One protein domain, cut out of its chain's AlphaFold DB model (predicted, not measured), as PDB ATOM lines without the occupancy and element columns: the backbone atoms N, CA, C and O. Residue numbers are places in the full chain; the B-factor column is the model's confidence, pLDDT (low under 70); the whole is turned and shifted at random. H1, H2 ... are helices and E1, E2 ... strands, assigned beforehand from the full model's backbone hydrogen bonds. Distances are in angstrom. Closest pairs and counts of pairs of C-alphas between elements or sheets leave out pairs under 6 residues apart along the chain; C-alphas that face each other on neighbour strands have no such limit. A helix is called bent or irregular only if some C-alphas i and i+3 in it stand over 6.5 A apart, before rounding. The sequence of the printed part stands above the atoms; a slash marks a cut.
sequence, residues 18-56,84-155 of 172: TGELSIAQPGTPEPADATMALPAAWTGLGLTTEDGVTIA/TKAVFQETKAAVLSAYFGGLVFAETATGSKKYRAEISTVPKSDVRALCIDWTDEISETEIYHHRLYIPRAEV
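This is residues 18 to 56 and 84 to 155 of the 172 residues of an uncharacterized protein of Nocardia sp. NRRL S-836 (UniProt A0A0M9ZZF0). A long, twisted ribbon of the two strands E4 and E5, joined as a hairpin, makes the longest axis, and the shorter strand E1 runs beside E4 to complete a sheet of three. A small separate ribbon of E2 and E3 lies near E1, the one short helix H1 just grazes the sheet, residues 25 to 47 loop over one face of the sheet and come back to E1, and residues 100 to 126 make a long loop at the end away from the hairpin's turn. The printed part has 111 residues, with five named strands and one named helix in the order E1, E2, E3, H1, E4, E5; the sheets run E1 - E4 - E5 and E2 - E3, both antiparallel. The class is mostly strand, though under half of the residues are in named elements. The whole is only just compact, close to loose, with a radius of gyration of the C-alphas of 15.6 A, and elongated, spanning 50 by 28 by 26 A.

Find C-alpha 18 at (219.219, 194.380, 166.359); from there E1 runs through residues 18 to 24, 20.4 A from first to last C-alpha. After residues 25 to 47, look for E2 at residues 48 to 56, 17.1 A long, which bends by 81 degrees at residue 51. Beyond the cut, E3 covers residues 84 to 88, 12.9 A. H1 follows at residues 93 to 99, 9.7 A, and it is not bent. Find C-alpha 127 at (193.714, 192.543, 165.536), where E4 begins; it runs through residues 127 to 139 over 37.6 A. E5, residues 142 to 154, comes back over 34.6 A, bends by 66 degrees at residue 151, and ends at C-alpha 154, (194.851, 196.671, 166.025).

Begin with the sheet of E1, E4 and E5, in which E1 and E5 are the edge strands and E4 is the inner one. E1 and E4 are antiparallel at 163 degrees; look at C-alphas 19 and 134, which face each other at 4.0 A, and at N 22 and O 131, within hydrogen-bond range at 2.9 A. The hairpin E4 and E5 is antiparallel at 167 degrees, with N 132 and O 148 at 2.9 A and N 144 and O 136 at 2.8 A. Residues 22 to 23 of E1 also pair briefly with residues 43 to 44, antiparallel. The closest C-alphas of E1 and E2 are those of Gly 19 and Gly 52, 7.8 A apart. E2 and E3 are antiparallel at 169 degrees; N 49 and O 87 are 2.9 A apart on one side of the bend in E2, and N 54 and O 85 are 2.8 A apart beyond it. E3 is apart from E1, E4 and E5. The closest C-alphas of E3 and H1 are those of Phe 88 and Val 95, 7.4 A apart. H1 is on the sheet of E1, E4 and E5 but only grazes it, with residues 94 to 98, and H1 and E1 are near each other. In H1 every O i to N i+4 pair is within hydrogen-bond range.

The two C-alphas farthest apart are those of Thr 121 and Thr 141, 53.5 A. Residues 57 to 83 are not printed, and C-alphas 56 and 84 are 6.5 A apart across that cut. The links E1 to E2, with 23 residues, and H1 to E4, with 27, are long; E3 to H1 and E4 to E5 are tight. Within the link from H1 to E4, residues 106 to 107 pair with residues 115 to 116, antiparallel. The mean pLDDT of the printed part is 89.0, and no printed residue is under 70.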
ATOM      1  N   THR A  18     220.043 195.217 167.243       73.44
ATOM      2  CA  THR A  18     219.219 194.380 166.359       73.44
ATOM      3  C   THR A  18     217.848 194.171 166.969       73.44
ATOM      4  O   THR A  18     217.732 193.977 168.181       73.44
ATOM      5  N   GLY A  19     216.810 194.218 166.137       81.56
ATOM      6  CA  GLY A  19     215.448 193.986 166.582       81.56
ATOM      7  C   GLY A  19     214.593 193.283 165.543       81.56
ATOM      8  O   GLY A  19     214.892 193.299 164.350       81.56
ATOM      9  N   GLU A  20     213.530 192.652 166.020       88.94
ATOM     10  CA  GLU A  20     212.581 191.906 165.207       88.94
ATOM     11  C   GLU A  20     211.151 192.255 165.620       88.94
ATOM     12  O   GLU A  20     210.812 192.294 166.803       88.94
ATOM     13  N   LEU A  21     210.297 192.492 164.619       92.00
ATOM     14  CA  LEU A  21     208.860 192.610 164.824       92.00
ATOM     15  C   LEU A  21     208.195 191.286 164.466       92.00
ATOM     16  O   LEU A  21     208.329 190.818 163.337       92.00
ATOM     17  N   SER A  22     207.449 190.707 165.399       94.56
ATOM     18  CA  SER A  22     206.736 189.445 165.203       94.56
ATOM     19  C   SER A  22     205.252 189.598 165.486       94.56
ATOM     20  O   SER A  22     204.858 190.268 166.440       94.56
ATOM     21  N   ILE A  23     204.420 188.942 164.676       94.81
ATOM     22  CA  ILE A  23     202.965 188.937 164.844       94.81
ATOM     23  C   ILE A  23     202.411 187.528 165.026       94.81
ATOM     24  O   ILE A  23     202.944 186.557 164.489       94.81
ATOM     25  N   ALA A  24     201.296 187.431 165.741       96.56
ATOM     26  CA  ALA A  24     200.524 186.205 165.900       96.56
ATOM     27  C   ALA A  24     199.020 186.507 165.990       96.56
ATOM     28  O   ALA A  24     198.579 187.660 165.920       96.56
ATOM     29  N   GLN A  25     198.206 185.460 166.144       95.25
ATOM     30  CA  GLN A  25     196.782 185.622 166.443       95.25
ATOM     31  C   GLN A  25     196.588 186.357 167.786       95.25
ATOM     32  O   GLN A  25     197.406 186.181 168.695       95.25
ATOM     33  N   PRO A  26     195.518 187.157 167.956       96.19
ATOM     34  CA  PRO A  26     195.243 187.865 169.207       96.19
ATOM     35  C   PRO A  26     195.270 186.951 170.429       96.19
ATOM     36  O   PRO A  26     194.644 185.894 170.431       96.19
ATOM     37  N   GLY A  27     195.948 187.388 171.488       95.50
ATOM     38  CA  GLY A  27     196.066 186.634 172.735       95.50
ATOM     39  C   GLY A  27     197.004 185.426 172.673       95.50
ATOM     40  O   GLY A  27     197.071 184.687 173.651       95.50
ATOM     41  N   THR A  28     197.740 185.218 171.571       97.19
ATOM     42  CA  THR A  28     198.817 184.215 171.537       97.19
ATOM     43  C   THR A  28     199.860 184.584 172.597       97.19
ATOM     44  O   THR A  28     200.321 185.730 172.596       97.19
ATOM     45  N   PRO A  29     200.219 183.670 173.514       95.50
ATOM     46  CA  PRO A  29     201.185 183.966 174.560       95.50
ATOM     47  C   PRO A  29     202.608 184.057 174.000       95.50
ATOM     48  O   PRO A  29     202.977 183.343 173.059       95.50
ATOM     49  N   GLU A  30     203.413 184.914 174.616       93.88
ATOM     50  CA  GLU A  30     204.865 184.908 174.467       93.88
ATOM     51  C   GLU A  30     205.534 184.053 175.561       93.88
ATOM     52  O   GLU A  30     204.936 183.812 176.616       93.88
ATOM     53  N   PRO A  31     206.774 183.586 175.343       93.19
ATOM     54  CA  PRO A  31     207.616 183.072 176.414       93.19
ATOM     55  C   PRO A  31     207.848 184.130 177.499       93.19
ATOM     56  O   PRO A  31     208.013 185.307 177.192       93.19
ATOM     57  N   ALA A  32     207.935 183.698 178.758       88.12
ATOM     58  CA  ALA A  32     208.169 184.594 179.896       88.12
ATOM     59  C   ALA A  32     209.564 185.254 179.895       88.12
ATOM     60  O   ALA A  32     209.775 186.243 180.590       88.12
ATOM     61  N   ASP A  33     210.509 184.689 179.146       88.81
ATOM     62  CA  ASP A  33     211.879 185.174 179.019       88.81
ATOM     63  C   ASP A  33     212.105 185.708 177.595       88.81
ATOM     64  O   ASP A  33     211.841 185.017 176.606       88.81
ATOM     65  N   ALA A  34     212.604 186.942 177.495       85.50
ATOM     66  CA  ALA A  34     212.888 187.622 176.232       85.50
ATOM     67  C   ALA A  34     214.028 186.965 175.431       85.50
ATOM     68  O   ALA A  34     214.126 187.168 174.225       85.50
ATOM     69  N   THR A  35     214.871 186.149 176.069       87.44
ATOM     70  CA  THR A  35     215.924 185.373 175.393       87.44
ATOM     71  C   THR A  35     215.387 184.110 174.722       87.44
ATOM     72  O   THR A  35     216.034 183.543 173.840       87.44
ATOM     73  N   MET A  36     214.189 183.659 175.108       91.62
ATOM     74  CA  MET A  36     213.568 182.492 174.503       91.62
ATOM     75  C   MET A  36     212.958 182.853 173.150       91.62
ATOM     76  O   MET A  36     212.192 183.817 173.013       91.62
ATOM     77  N   ALA A  37     213.260 182.017 172.156       89.56
ATOM     78  CA  ALA A  37     212.676 182.119 170.830       89.56
ATOM     79  C   ALA A  37     211.144 182.045 170.899       89.56
ATOM     80  O   ALA A  37     210.572 181.253 171.657       89.56
ATOM     81  N   LEU A  38     210.478 182.862 170.083       92.12
ATOM     82  CA  LEU A  38     209.028 182.808 169.956       92.12
ATOM     83  C   LEU A  38     208.597 181.450 169.363       92.12
ATOM     84  O   LEU A  38     209.251 180.934 168.453       92.12
ATOM     85  N   PRO A  39     207.501 180.843 169.857       93.19
ATOM     86  CA  PRO A  39     207.007 179.580 169.320       93.19
ATOM     87  C   PRO A  39     206.485 179.748 167.888       93.19
ATOM     88  O   PRO A  39     206.134 180.845 167.469       93.19
ATOM     89  N   ALA A  40     206.331 178.639 167.157       93.19
ATOM     90  CA  ALA A  40     205.975 178.628 165.728       93.19
ATOM     91  C   ALA A  40     204.647 179.329 165.358       93.19
ATOM     92  O   ALA A  40     204.383 179.569 164.183       93.19
ATOM     93  N   ALA A  41     203.796 179.639 166.340       94.69
ATOM     94  CA  ALA A  41     202.589 180.443 166.144       94.69
ATOM     95  C   ALA A  41     202.890 181.924 165.835       94.69
ATOM     96  O   ALA A  41     202.014 182.635 165.339       94.69
ATOM     97  N   TRP A  42     204.107 182.384 166.130       94.81
ATOM     98  CA  TRP A  42     204.594 183.719 165.821       94.81
ATOM     99  C   TRP A  42     205.283 183.743 164.466       94.81
ATOM    100  O   TRP A  42     206.012 182.827 164.093       94.81
ATOM    101  N   THR A  43     205.043 184.812 163.718       94.12
ATOM    102  CA  THR A  43     205.656 185.040 162.413       94.12
ATOM    103  C   THR A  43     206.430 186.346 162.441       94.12
ATOM    104  O   THR A  43     205.835 187.417 162.582       94.12
ATOM    105  N   GLY A  44     207.746 186.252 162.263       91.38
ATOM    106  CA  GLY A  44     208.621 187.405 162.087       91.38
ATOM    107  C   GLY A  44     208.283 188.175 160.816       91.38
ATOM    108  O   GLY A  44     208.069 187.589 159.749       91.38
ATOM    109  N   LEU A  45     208.243 189.500 160.913       89.25
ATOM    110  CA  LEU A  45     207.942 190.431 159.824       89.25
ATOM    111  C   LEU A  45     209.184 190.874 159.044       89.25
ATOM    112  O   LEU A  45     209.048 191.383 157.936       89.25
ATOM    113  N   GLY A  46     210.372 190.459 159.490       84.12
ATOM    114  CA  GLY A  46     211.617 190.582 158.730       84.12
ATOM    115  C   GLY A  46     212.232 191.968 158.842       84.12
ATOM    116  O   GLY A  46     211.943 192.702 159.787       84.12
ATOM    117  N   LEU A  47     213.097 192.306 157.885       82.56
ATOM    118  CA  LEU A  47     213.897 193.524 157.965       82.56
ATOM    119  C   LEU A  47     213.055 194.793 157.793       82.56
ATOM    120  O   LEU A  47     212.268 194.931 156.847       82.56
ATOM    121  N   THR A  48     213.280 195.742 158.697       84.94
ATOM    122  CA  THR A  48     212.774 197.112 158.600       84.94
ATOM    123  C   THR A  48     213.785 198.027 157.902       84.94
ATOM    124  O   THR A  48     214.908 197.624 157.598       84.94
ATOM    125  N   THR A  49     213.402 199.273 157.625       84.56
ATOM    126  CA  THR A  49     214.361 200.332 157.279       84.56
ATOM    127  C   THR A  49     215.317 200.623 158.441       84.56
ATOM    128  O   THR A  49     215.119 200.144 159.559       84.56
ATOM    129  N   GLU A  50     216.353 201.419 158.168       82.31
ATOM    130  CA  GLU A  50     217.346 201.855 159.164       82.31
ATOM    131  C   GLU A  50     216.713 202.628 160.335       82.31
ATOM    132  O   GLU A  50     217.247 202.612 161.438       82.31
ATOM    133  N   ASP A  51     215.539 203.235 160.123       82.25
ATOM    134  CA  ASP A  51     214.762 203.912 161.171       82.25
ATOM    135  C   ASP A  51     214.158 202.943 162.208       82.25
ATOM    136  O   ASP A  51     213.677 203.368 163.260       82.25
ATOM    137  N   GLY A  52     214.157 201.638 161.919       84.50
ATOM    138  CA  GLY A  52     213.700 200.602 162.836       84.50
ATOM    139  C   GLY A  52     212.205 200.676 163.156       84.50
ATOM    140  O   GLY A  52     211.349 200.804 162.275       84.50
ATOM    141  N   VAL A  53     211.891 200.548 164.448       88.56
ATOM    142  CA  VAL A  53     210.525 200.546 164.980       88.56
ATOM    143  C   VAL A  53     210.322 201.767 165.869       88.56
ATOM    144  O   VAL A  53     211.008 201.954 166.870       88.56
ATOM    145  N   THR A  54     209.324 202.581 165.540       90.88
ATOM    146  CA  THR A  54     208.895 203.709 166.369       90.88
ATOM    147  C   THR A  54     207.796 203.273 167.324       90.88
ATOM    148  O   THR A  54     206.760 202.769 166.891       90.88
ATOM    149  N   ILE A  55     207.988 203.524 168.619       89.50
ATOM    150  CA  ILE A  55     206.972 203.309 169.651       89.50
ATOM    151  C   ILE A  55     206.604 204.664 170.251       89.50
ATOM    152  O   ILE A  55     207.438 205.340 170.852       89.50
ATOM    153  N   ALA A  56     205.343 205.058 170.108       90.88
ATOM    154  CA  ALA A  56     204.804 206.279 170.686       90.88
ATOM    155  C   ALA A  56     203.818 205.944 171.805       90.88
ATOM    156  O   ALA A  56     202.966 205.070 171.661       90.88
ATOM    157  N   THR A  84     202.664 201.647 167.476       92.31
ATOM    158  CA  THR A  84     203.884 201.067 166.920       92.31
ATOM    159  C   THR A  84     203.873 201.267 165.413       92.31
ATOM    160  O   THR A  84     202.909 200.891 164.753       92.31
ATOM    161  N   LYS A  85     204.944 201.848 164.866       92.88
ATOM    162  CA  LYS A  85     205.119 202.071 163.428       92.88
ATOM    163  C   LYS A  85     206.451 201.489 162.968       92.88
ATOM    164  O   LYS A  85     207.470 201.707 163.617       92.88
ATOM    165  N   ALA A  86     206.438 200.775 161.850       89.94
ATOM    166  CA  ALA A  86     207.627 200.225 161.207       89.94
ATOM    167  C   ALA A  86     207.439 200.220 159.685       89.94
ATOM    168  O   ALA A  86     206.312 200.107 159.201       89.94
ATOM    169  N   VAL A  87     208.541 200.320 158.940       90.56
ATOM    170  CA  VAL A  87     208.551 200.218 157.474       90.56
ATOM    171  C   VAL A  87     209.344 198.980 157.088       90.56
ATOM    172  O   VAL A  87     210.522 198.882 157.416       90.56
ATOM    173  N   PHE A  88     208.709 198.034 156.397       87.25
ATOM    174  CA  PHE A  88     209.321 196.758 156.019       87.25
ATOM    175  C   PHE A  88     209.937 196.800 154.623       87.25
ATOM    176  O   PHE A  88     209.354 197.356 153.693       87.25
ATOM    177  N   GLN A  89     211.094 196.154 154.464       84.44
ATOM    178  CA  GLN A  89     211.763 195.999 153.167       84.44
ATOM    179  C   GLN A  89     211.283 194.759 152.394       84.44
ATOM    180  O   GLN A  89     211.456 194.663 151.178       84.44
ATOM    181  N   GLU A  90     210.678 193.797 153.091       78.50
ATOM    182  CA  GLU A  90     210.232 192.522 152.531       78.50
ATOM    183  C   GLU A  90     208.749 192.545 152.134       78.50
ATOM    184  O   GLU A  90     207.892 193.004 152.883       78.50
ATOM    185  N   THR A  91     208.409 191.930 150.998       83.38
ATOM    186  CA  THR A  91     207.019 191.724 150.542       83.38
ATOM    187  C   THR A  91     206.532 190.293 150.783       83.38
ATOM    188  O   THR A  91     205.957 189.646 149.905       83.38
ATOM    189  N   LYS A  92     206.774 189.755 151.979       85.38
ATOM    190  CA  LYS A  92     206.292 188.412 152.341       85.38
ATOM    191  C   LYS A  92     204.811 188.407 152.709       85.38
ATOM    192  O   LYS A  92     204.249 189.429 153.094       85.38
ATOM    193  N   ALA A  93     204.199 187.223 152.675       86.69
ATOM    194  CA  ALA A  93     202.770 187.053 152.934       86.69
ATOM    195  C   ALA A  93     202.311 187.654 154.276       86.69
ATOM    196  O   ALA A  93     201.247 188.257 154.321       86.69
ATOM    197  N   ALA A  94     203.111 187.551 155.345       87.94
ATOM    198  CA  ALA A  94     202.774 188.123 156.652       87.94
ATOM    199  C   ALA A  94     202.785 189.663 156.662       87.94
ATOM    200  O   ALA A  94     201.873 190.271 157.215       87.94
ATOM    201  N   VAL A  95     203.765 190.286 155.996       89.56
ATOM    202  CA  VAL A  95     203.848 191.753 155.857       89.56
ATOM    203  C   VAL A  95     202.689 192.263 155.009       89.56
ATOM    204  O   VAL A  95     202.006 193.200 155.403       89.56
ATOM    205  N   LEU A  96     202.409 191.601 153.882       90.62
ATOM    206  CA  LEU A  96     201.267 191.946 153.036       90.62
ATOM    207  C   LEU A  96     199.932 191.707 153.756       90.62
ATOM    208  O   LEU A  96     198.997 192.478 153.572       90.62
ATOM    209  N   SER A  97     199.840 190.671 154.595       90.56
ATOM    210  CA  SER A  97     198.658 190.426 155.423       90.56
ATOM    211  C   SER A  97     198.420 191.581 156.384       90.56
ATOM    212  O   SER A  97     197.324 192.124 156.386       90.56
ATOM    213  N   ALA A  98     199.442 192.007 157.131       90.00
ATOM    214  CA  ALA A  98     199.332 193.154 158.028       90.00
ATOM    215  C   ALA A  98     198.996 194.447 157.263       90.00
ATOM    216  O   ALA A  98     198.101 195.181 157.667       90.00
ATOM    217  N   TYR A  99     199.651 194.690 156.123       90.00
ATOM    218  CA  TYR A  99     199.428 195.885 155.304       90.00
ATOM    219  C   TYR A  99     198.002 195.977 154.742       90.00
ATOM    220  O   TYR A  99     197.404 197.043 154.728       90.00
ATOM    221  N   PHE A 100     197.425 194.862 154.289       88.94
ATOM    222  CA  PHE A 100     196.085 194.849 153.698       88.94
ATOM    223  C   PHE A 100     194.971 194.475 154.695       88.94
ATOM    224  O   PHE A 100     193.902 194.036 154.274       88.94
ATOM    225  N   GLY A 101     195.190 194.616 156.005       88.00
ATOM    226  CA  GLY A 101     194.140 194.378 157.007       88.00
ATOM    227  C   GLY A 101     193.713 192.909 157.115       88.00
ATOM    228  O   GLY A 101     192.531 192.577 157.207       88.00
ATOM    229  N   GLY A 102     194.682 192.003 157.066       87.12
ATOM    230  CA  GLY A 102     194.498 190.578 157.304       87.12
ATOM    231  C   GLY A 102     194.228 189.723 156.075       87.12
ATOM    232  O   GLY A 102     193.820 188.567 156.216       87.12
ATOM    233  N   LEU A 103     194.500 190.232 154.871       89.56
ATOM    234  CA  LEU A 103     194.429 189.414 153.662       89.56
ATOM    235  C   LEU A 103     195.395 188.231 153.725       89.56
ATOM    236  O   LEU A 103     196.523 188.335 154.210       89.56
ATOM    237  N   VAL A 104     194.957 187.096 153.188       88.44
ATOM    238  CA  VAL A 104     195.785 185.896 153.073       88.44
ATOM    239  C   VAL A 104     196.246 185.770 151.629       88.44
ATOM    240  O   VAL A 104     195.455 185.473 150.736       88.44
ATOM    241  N   PHE A 105     197.539 185.989 151.406       87.75
ATOM    242  CA  PHE A 105     198.190 185.721 150.126       87.75
ATOM    243  C   PHE A 105     198.520 184.232 150.044       87.75
ATOM    244  O   PHE A 105     199.597 183.798 150.451       87.75
ATOM    245  N   ALA A 106     197.566 183.445 149.550       87.06
ATOM    246  CA  ALA A 106     197.727 182.009 149.384       87.06
ATOM    247  C   ALA A 106     198.427 181.692 148.060       87.06
ATOM    248  O   ALA A 106     198.173 182.330 147.034       87.06
ATOM    249  N   GLU A 107     199.301 180.691 148.080       90.25
ATOM    250  CA  GLU A 107     199.907 180.173 146.861       90.25
ATOM    251  C   GLU A 107     198.836 179.465 146.011       90.25
ATOM    252  O   GLU A 107     198.070 178.651 146.522       90.25
ATOM    253  N   THR A 108     198.761 179.756 144.711       89.88
ATOM    254  CA  THR A 108     197.698 179.219 143.838       89.88
ATOM    255  C   THR A 108     197.810 177.713 143.612       89.88
ATOM    256  O   THR A 108     196.830 177.057 143.278       89.88
ATOM    257  N   ALA A 109     199.019 177.179 143.768       91.31
ATOM    258  CA  ALA A 109     199.333 175.758 143.786       91.31
ATOM    259  C   ALA A 109     200.691 175.582 144.472       91.31
ATOM    260  O   ALA A 109     201.573 176.421 144.270       91.31
ATOM    261  N   THR A 110     200.873 174.505 145.236       91.25
ATOM    262  CA  THR A 110     202.110 174.240 145.984       91.25
ATOM    263  C   THR A 110     203.348 174.335 145.087       91.25
ATOM    264  O   THR A 110     203.458 173.620 144.092       91.25
ATOM    265  N   GLY A 111     204.276 175.227 145.430       89.56
ATOM    266  CA  GLY A 111     205.536 175.448 144.714       89.56
ATOM    267  C   GLY A 111     205.436 176.300 143.440       89.56
ATOM    268  O   GLY A 111     206.450 176.518 142.773       89.56
ATOM    269  N   SER A 112     204.249 176.803 143.085       90.56
ATOM    270  CA  SER A 112     204.048 177.658 141.905       90.56
ATOM    271  C   SER A 112     204.667 179.053 142.024       90.56
ATOM    272  O   SER A 112     204.863 179.712 141.002       90.56
ATOM    273  N   LYS A 113     204.955 179.517 143.247       87.00
ATOM    274  CA  LYS A 113     205.396 180.881 143.588       87.00
ATOM    275  C   LYS A 113     204.446 181.975 143.087       87.00
ATOM    276  O   LYS A 113     204.846 183.126 142.918       87.00
ATOM    277  N   LYS A 114     203.190 181.617 142.824       89.00
ATOM    278  CA  LYS A 114     202.123 182.524 142.401       89.00
ATOM    279  C   LYS A 114     201.181 182.693 143.576       89.00
ATOM    280  O   LYS A 114     200.654 181.701 144.063       89.00
ATOM    281  N   TYR A 115     200.962 183.927 144.010       89.25
ATOM    282  CA  TYR A 115     200.143 184.228 145.180       89.25
ATOM    283  C   TYR A 115     198.912 185.035 144.779       89.25
ATOM    284  O   TYR A 115     199.010 185.950 143.960       89.25
ATOM    285  N   ARG A 116     197.758 184.702 145.361       89.62
ATOM    286  CA  ARG A 116     196.504 185.448 145.208       89.62
ATOM    287  C   ARG A 116     195.929 185.746 146.587       89.62
ATOM    288  O   ARG A 116     195.912 184.876 147.452       89.62
ATOM    289  N   ALA A 117     195.421 186.959 146.750       89.81
ATOM    290  CA  ALA A 117     194.553 187.347 147.851       89.81
ATOM    291  C   ALA A 117     193.242 187.896 147.281       89.81
ATOM    292  O   ALA A 117     193.196 188.363 146.141       89.81
ATOM    293  N   GLU A 118     192.178 187.821 148.069       87.56
ATOM    294  CA  GLU A 118     190.871 188.372 147.732       87.56
ATOM    295  C   GLU A 118     190.459 189.352 148.813       87.56
ATOM    296  O   GLU A 118     190.483 189.013 149.994       87.56
ATOM    297  N   ILE A 119     190.107 190.567 148.403       85.62
ATOM    298  CA  ILE A 119     189.664 191.604 149.321       85.62
ATOM    299  C   ILE A 119     188.149 191.525 149.497       85.62
ATOM    300  O   ILE A 119     187.401 191.461 148.523       85.62
ATOM    301  N   SER A 120     187.699 191.516 150.752       82.94
ATOM    302  CA  SER A 120     186.276 191.634 151.060       82.94
ATOM    303  C   SER A 120     185.832 193.083 150.898       82.94
ATOM    304  O   SER A 120     186.563 194.008 151.243       82.94
ATOM    305  N   THR A 121     184.606 193.289 150.424       81.19
ATOM    306  CA  THR A 121     183.964 194.610 150.426       81.19
ATOM    307  C   THR A 121     183.530 195.051 151.825       81.19
ATOM    308  O   THR A 121     183.174 196.212 152.011       81.19
ATOM    309  N   VAL A 122     183.547 194.142 152.805       82.69
ATOM    310  CA  VAL A 122     183.238 194.439 154.203       82.69
ATOM    311  C   VAL A 122     184.538 194.781 154.932       82.69
ATOM    312  O   VAL A 122     185.408 193.910 155.037       82.69
ATOM    313  N   PRO A 123     184.682 196.008 155.466       73.81
ATOM    314  CA  PRO A 123     185.821 196.360 156.297       73.81
ATOM    315  C   PRO A 123     185.900 195.428 157.503       73.81
ATOM    316  O   PRO A 123     184.908 195.212 158.204       73.81
ATOM    317  N   LYS A 124     187.085 194.877 157.750       80.81
ATOM    318  CA  LYS A 124     187.343 194.009 158.892       80.81
ATOM    319  C   LYS A 124     188.480 194.600 159.709       80.81
ATOM    320  O   LYS A 124     189.513 194.954 159.156       80.81
ATOM    321  N   SER A 125     188.270 194.690 161.019       86.69
ATOM    322  CA  SER A 125     189.337 195.025 161.961       86.69
ATOM    323  C   SER A 125     190.377 193.903 161.963       86.69
ATOM    324  O   SER A 125     190.015 192.725 162.086       86.69
ATOM    325  N   ASP A 126     191.651 194.266 161.809       91.75
ATOM    326  CA  ASP A 126     192.766 193.334 161.927       91.75
ATOM    327  C   ASP A 126     193.441 193.500 163.287       91.75
ATOM    328  O   ASP A 126     194.234 194.414 163.512       91.75
ATOM    329  N   VAL A 127     193.100 192.604 164.209       94.44
ATOM    330  CA  VAL A 127     193.714 192.543 165.536       94.44
ATOM    331  C   VAL A 127     194.742 191.422 165.537       94.44
ATOM    332  O   VAL A 127     194.456 190.310 165.089       94.44
ATOM    333  N   ARG A 128     195.922 191.687 166.099       95.19
ATOM    334  CA  ARG A 128     197.052 190.755 166.213       95.19
ATOM    335  C   ARG A 128     197.649 190.790 167.614       95.19
ATOM    336  O   ARG A 128     197.451 191.749 168.351       95.19
ATOM    337  N   ALA A 129     198.388 189.751 167.981       96.69
ATOM    338  CA  ALA A 129     199.389 189.873 169.036       96.69
ATOM    339  C   ALA A 129     200.701 190.371 168.409       96.69
ATOM    340  O   ALA A 129     201.014 189.978 167.283       96.69
ATOM    341  N   LEU A 130     201.435 191.228 169.116       95.69
ATOM    342  CA  LEU A 130     202.685 191.838 168.665       95.69
ATOM    343  C   LEU A 130     203.790 191.582 169.691       95.69
ATOM    344  O   LEU A 130     203.584 191.824 170.880       95.69
ATOM    345  N   CYS A 131     204.956 191.154 169.218       95.25
ATOM    346  CA  CYS A 131     206.202 191.179 169.974       95.25
ATOM    347  C   CYS A 131     207.193 192.080 169.242       95.25
ATOM    348  O   CYS A 131     207.360 191.968 168.025       95.25
ATOM    349  N   ILE A 132     207.827 192.975 169.994       93.81
ATOM    350  CA  ILE A 132     208.948 193.792 169.532       93.81
ATOM    351  C   ILE A 132     210.160 193.357 170.334       93.81
ATOM    352  O   ILE A 132     210.238 193.653 171.525       93.81
ATOM    353  N   ASP A 133     211.066 192.641 169.688       91.69
ATOM    354  CA  ASP A 133     212.315 192.201 170.287       91.69
ATOM    355  C   ASP A 133     213.427 193.161 169.903       91.69
ATOM    356  O   ASP A 133     213.518 193.566 168.746       91.69
ATOM    357  N   TRP A 134     214.274 193.531 170.858       90.19
ATOM    358  CA  TRP A 134     215.524 194.209 170.556       90.19
ATOM    359  C   TRP A 134     216.614 193.840 171.550       90.19
ATOM    360  O   TRP A 134     216.362 193.505 172.710       90.19
ATOM    361  N   THR A 135     217.844 193.913 171.069       87.44
ATOM    362  CA  THR A 135     219.041 193.795 171.888       87.44
ATOM    363  C   THR A 135     219.692 195.154 172.045       87.44
ATOM    364  O   THR A 135     219.689 195.975 171.127       87.44
ATOM    365  N   ASP A 136     220.229 195.392 173.228       83.25
ATOM    366  CA  ASP A 136     221.059 196.544 173.528       83.25
ATOM    367  C   ASP A 136     222.417 196.032 173.989       83.25
ATOM    368  O   ASP A 136     222.531 195.369 175.024       83.25
ATOM    369  N   GLU A 137     223.423 196.270 173.161       83.31
ATOM    370  CA  GLU A 137     224.776 195.783 173.368       83.31
ATOM    371  C   GLU A 137     225.675 196.952 173.764       83.31
ATOM    372  O   GLU A 137     225.955 197.849 172.968       83.31
ATOM    373  N   ILE A 138     226.134 196.936 175.016       79.81
ATOM    374  CA  ILE A 138     227.107 197.914 175.526       79.81
ATOM    375  C   ILE A 138     228.531 197.416 175.267       79.81
ATOM    376  O   ILE A 138     229.442 198.199 174.998       79.81
ATOM    377  N   SER A 139     228.726 196.104 175.395       79.00
ATOM    378  CA  SER A 139     229.979 195.393 175.152       79.00
ATOM    379  C   SER A 139     229.687 193.928 174.824       79.00
ATOM    380  O   SER A 139     228.593 193.447 175.117       79.00
ATOM    381  N   GLU A 140     230.694 193.194 174.342       79.38
ATOM    382  CA  GLU A 140     230.599 191.752 174.041       79.38
ATOM    383  C   GLU A 140     230.101 190.901 175.229       79.38
ATOM    384  O   GLU A 140     229.642 189.773 175.053       79.38
ATOM    385  N   THR A 141     230.202 191.422 176.457       81.50
ATOM    386  CA  THR A 141     229.800 190.741 177.696       81.50
ATOM    387  C   THR A 141     228.550 191.324 178.355       81.50
ATOM    388  O   THR A 141     228.016 190.719 179.281       81.50
ATOM    389  N   GLU A 142     228.076 192.485 177.902       82.88
ATOM    390  CA  GLU A 142     226.921 193.188 178.469       82.88
ATOM    391  C   GLU A 142     225.862 193.396 177.385       82.88
ATOM    392  O   GLU A 142     225.776 194.458 176.761       82.88
ATOM    393  N   ILE A 143     225.061 192.347 177.180       84.38
ATOM    394  CA  ILE A 143     223.957 192.306 176.219       84.38
ATOM    395  C   ILE A 143     222.640 192.259 176.993       84.38
ATOM    396  O   ILE A 143     222.402 191.351 177.794       84.38
ATOM    397  N   TYR A 144     221.769 193.231 176.744       86.19
ATOM    398  CA  TYR A 144     220.427 193.283 177.311       86.19
ATOM    399  C   TYR A 144     219.409 192.872 176.257       86.19
ATOM    400  O   TYR A 144     219.343 193.452 175.175       86.19
ATOM    401  N   HIS A 145     218.594 191.875 176.590       89.31
ATOM    402  CA  HIS A 145     217.507 191.404 175.742       89.31
ATOM    403  C   HIS A 145     216.192 192.011 176.214       89.31
ATOM    404  O   HIS A 145     215.836 191.915 177.391       89.31
ATOM    405  N   HIS A 146     215.460 192.619 175.293       90.94
ATOM    406  CA  HIS A 146     214.189 193.258 175.569       90.94
ATOM    407  C   HIS A 146     213.109 192.701 174.655       90.94
ATOM    408  O   HIS A 146     213.335 192.521 173.462       90.94
ATOM    409  N   ARG A 147     211.922 192.491 175.229       93.25
ATOM    410  CA  ARG A 147     210.698 192.143 174.511       93.25
ATOM    411  C   ARG A 147     209.571 193.054 174.973       93.25
ATOM    412  O   ARG A 147     209.295 193.145 176.170       93.25
ATOM    413  N   LEU A 148     208.914 193.728 174.034       93.38
ATOM    414  CA  LEU A 148     207.634 194.386 174.276       93.38
ATOM    415  C   LEU A 148     206.509 193.519 173.723       93.38
ATOM    416  O   LEU A 148     206.358 193.389 172.510       93.38
ATOM    417  N   TYR A 149     205.690 193.000 174.630       94.94
ATOM    418  CA  TYR A 149     204.495 192.237 174.312       94.94
ATOM    419  C   TYR A 149     203.254 193.105 174.277       94.94
ATOM    420  O   TYR A 149     202.936 193.808 175.242       94.94
ATOM    421  N   ILE A 150     202.488 192.981 173.202       94.88
ATOM    422  CA  ILE A 150     201.143 193.526 173.117       94.88
ATOM    423  C   ILE A 150     200.208 192.374 172.734       94.88
ATOM    424  O   ILE A 150     200.183 191.965 171.572       94.88
ATOM    425  N   PRO A 151     199.403 191.840 173.671       95.12
ATOM    426  CA  PRO A 151     198.553 190.675 173.402       95.12
ATOM    427  C   PRO A 151     197.474 190.959 172.351       95.12
ATOM    428  O   PRO A 151     196.976 190.036 171.702       95.12
ATOM    429  N   ARG A 152     197.071 192.228 172.216       95.25
ATOM    430  CA  ARG A 152     196.070 192.699 171.257       95.25
ATOM    431  C   ARG A 152     196.439 194.101 170.774       95.25
ATOM    432  O   ARG A 152     196.265 195.066 171.511       95.25
ATOM    433  N   ALA A 153     196.925 194.190 169.548       93.12
ATOM    434  CA  ALA A 153     197.165 195.415 168.802       93.12
ATOM    435  C   ALA A 153     196.284 195.396 167.550       93.12
ATOM    436  O   ALA A 153     196.201 194.375 166.870       93.12
ATOM    437  N   GLU A 154     195.605 196.500 167.264       92.94
ATOM    438  CA  GLU A 154     194.851 196.671 166.025       92.94
ATOM    439  C   GLU A 154     195.725 197.381 164.993       92.94
ATOM    440  O   GLU A 154     196.392 198.365 165.316       92.94
ATOM    441  N   VAL A 155     195.721 196.887 163.755       90.94
ATOM    442  CA  VAL A 155     196.304 197.618 162.628       90.94
ATOM    443  C   VAL A 155     195.341 198.746 162.271       90.94
ATOM    444  O   VAL A 155     194.340 198.529 161.592       90.94
TER     445      VAL A 155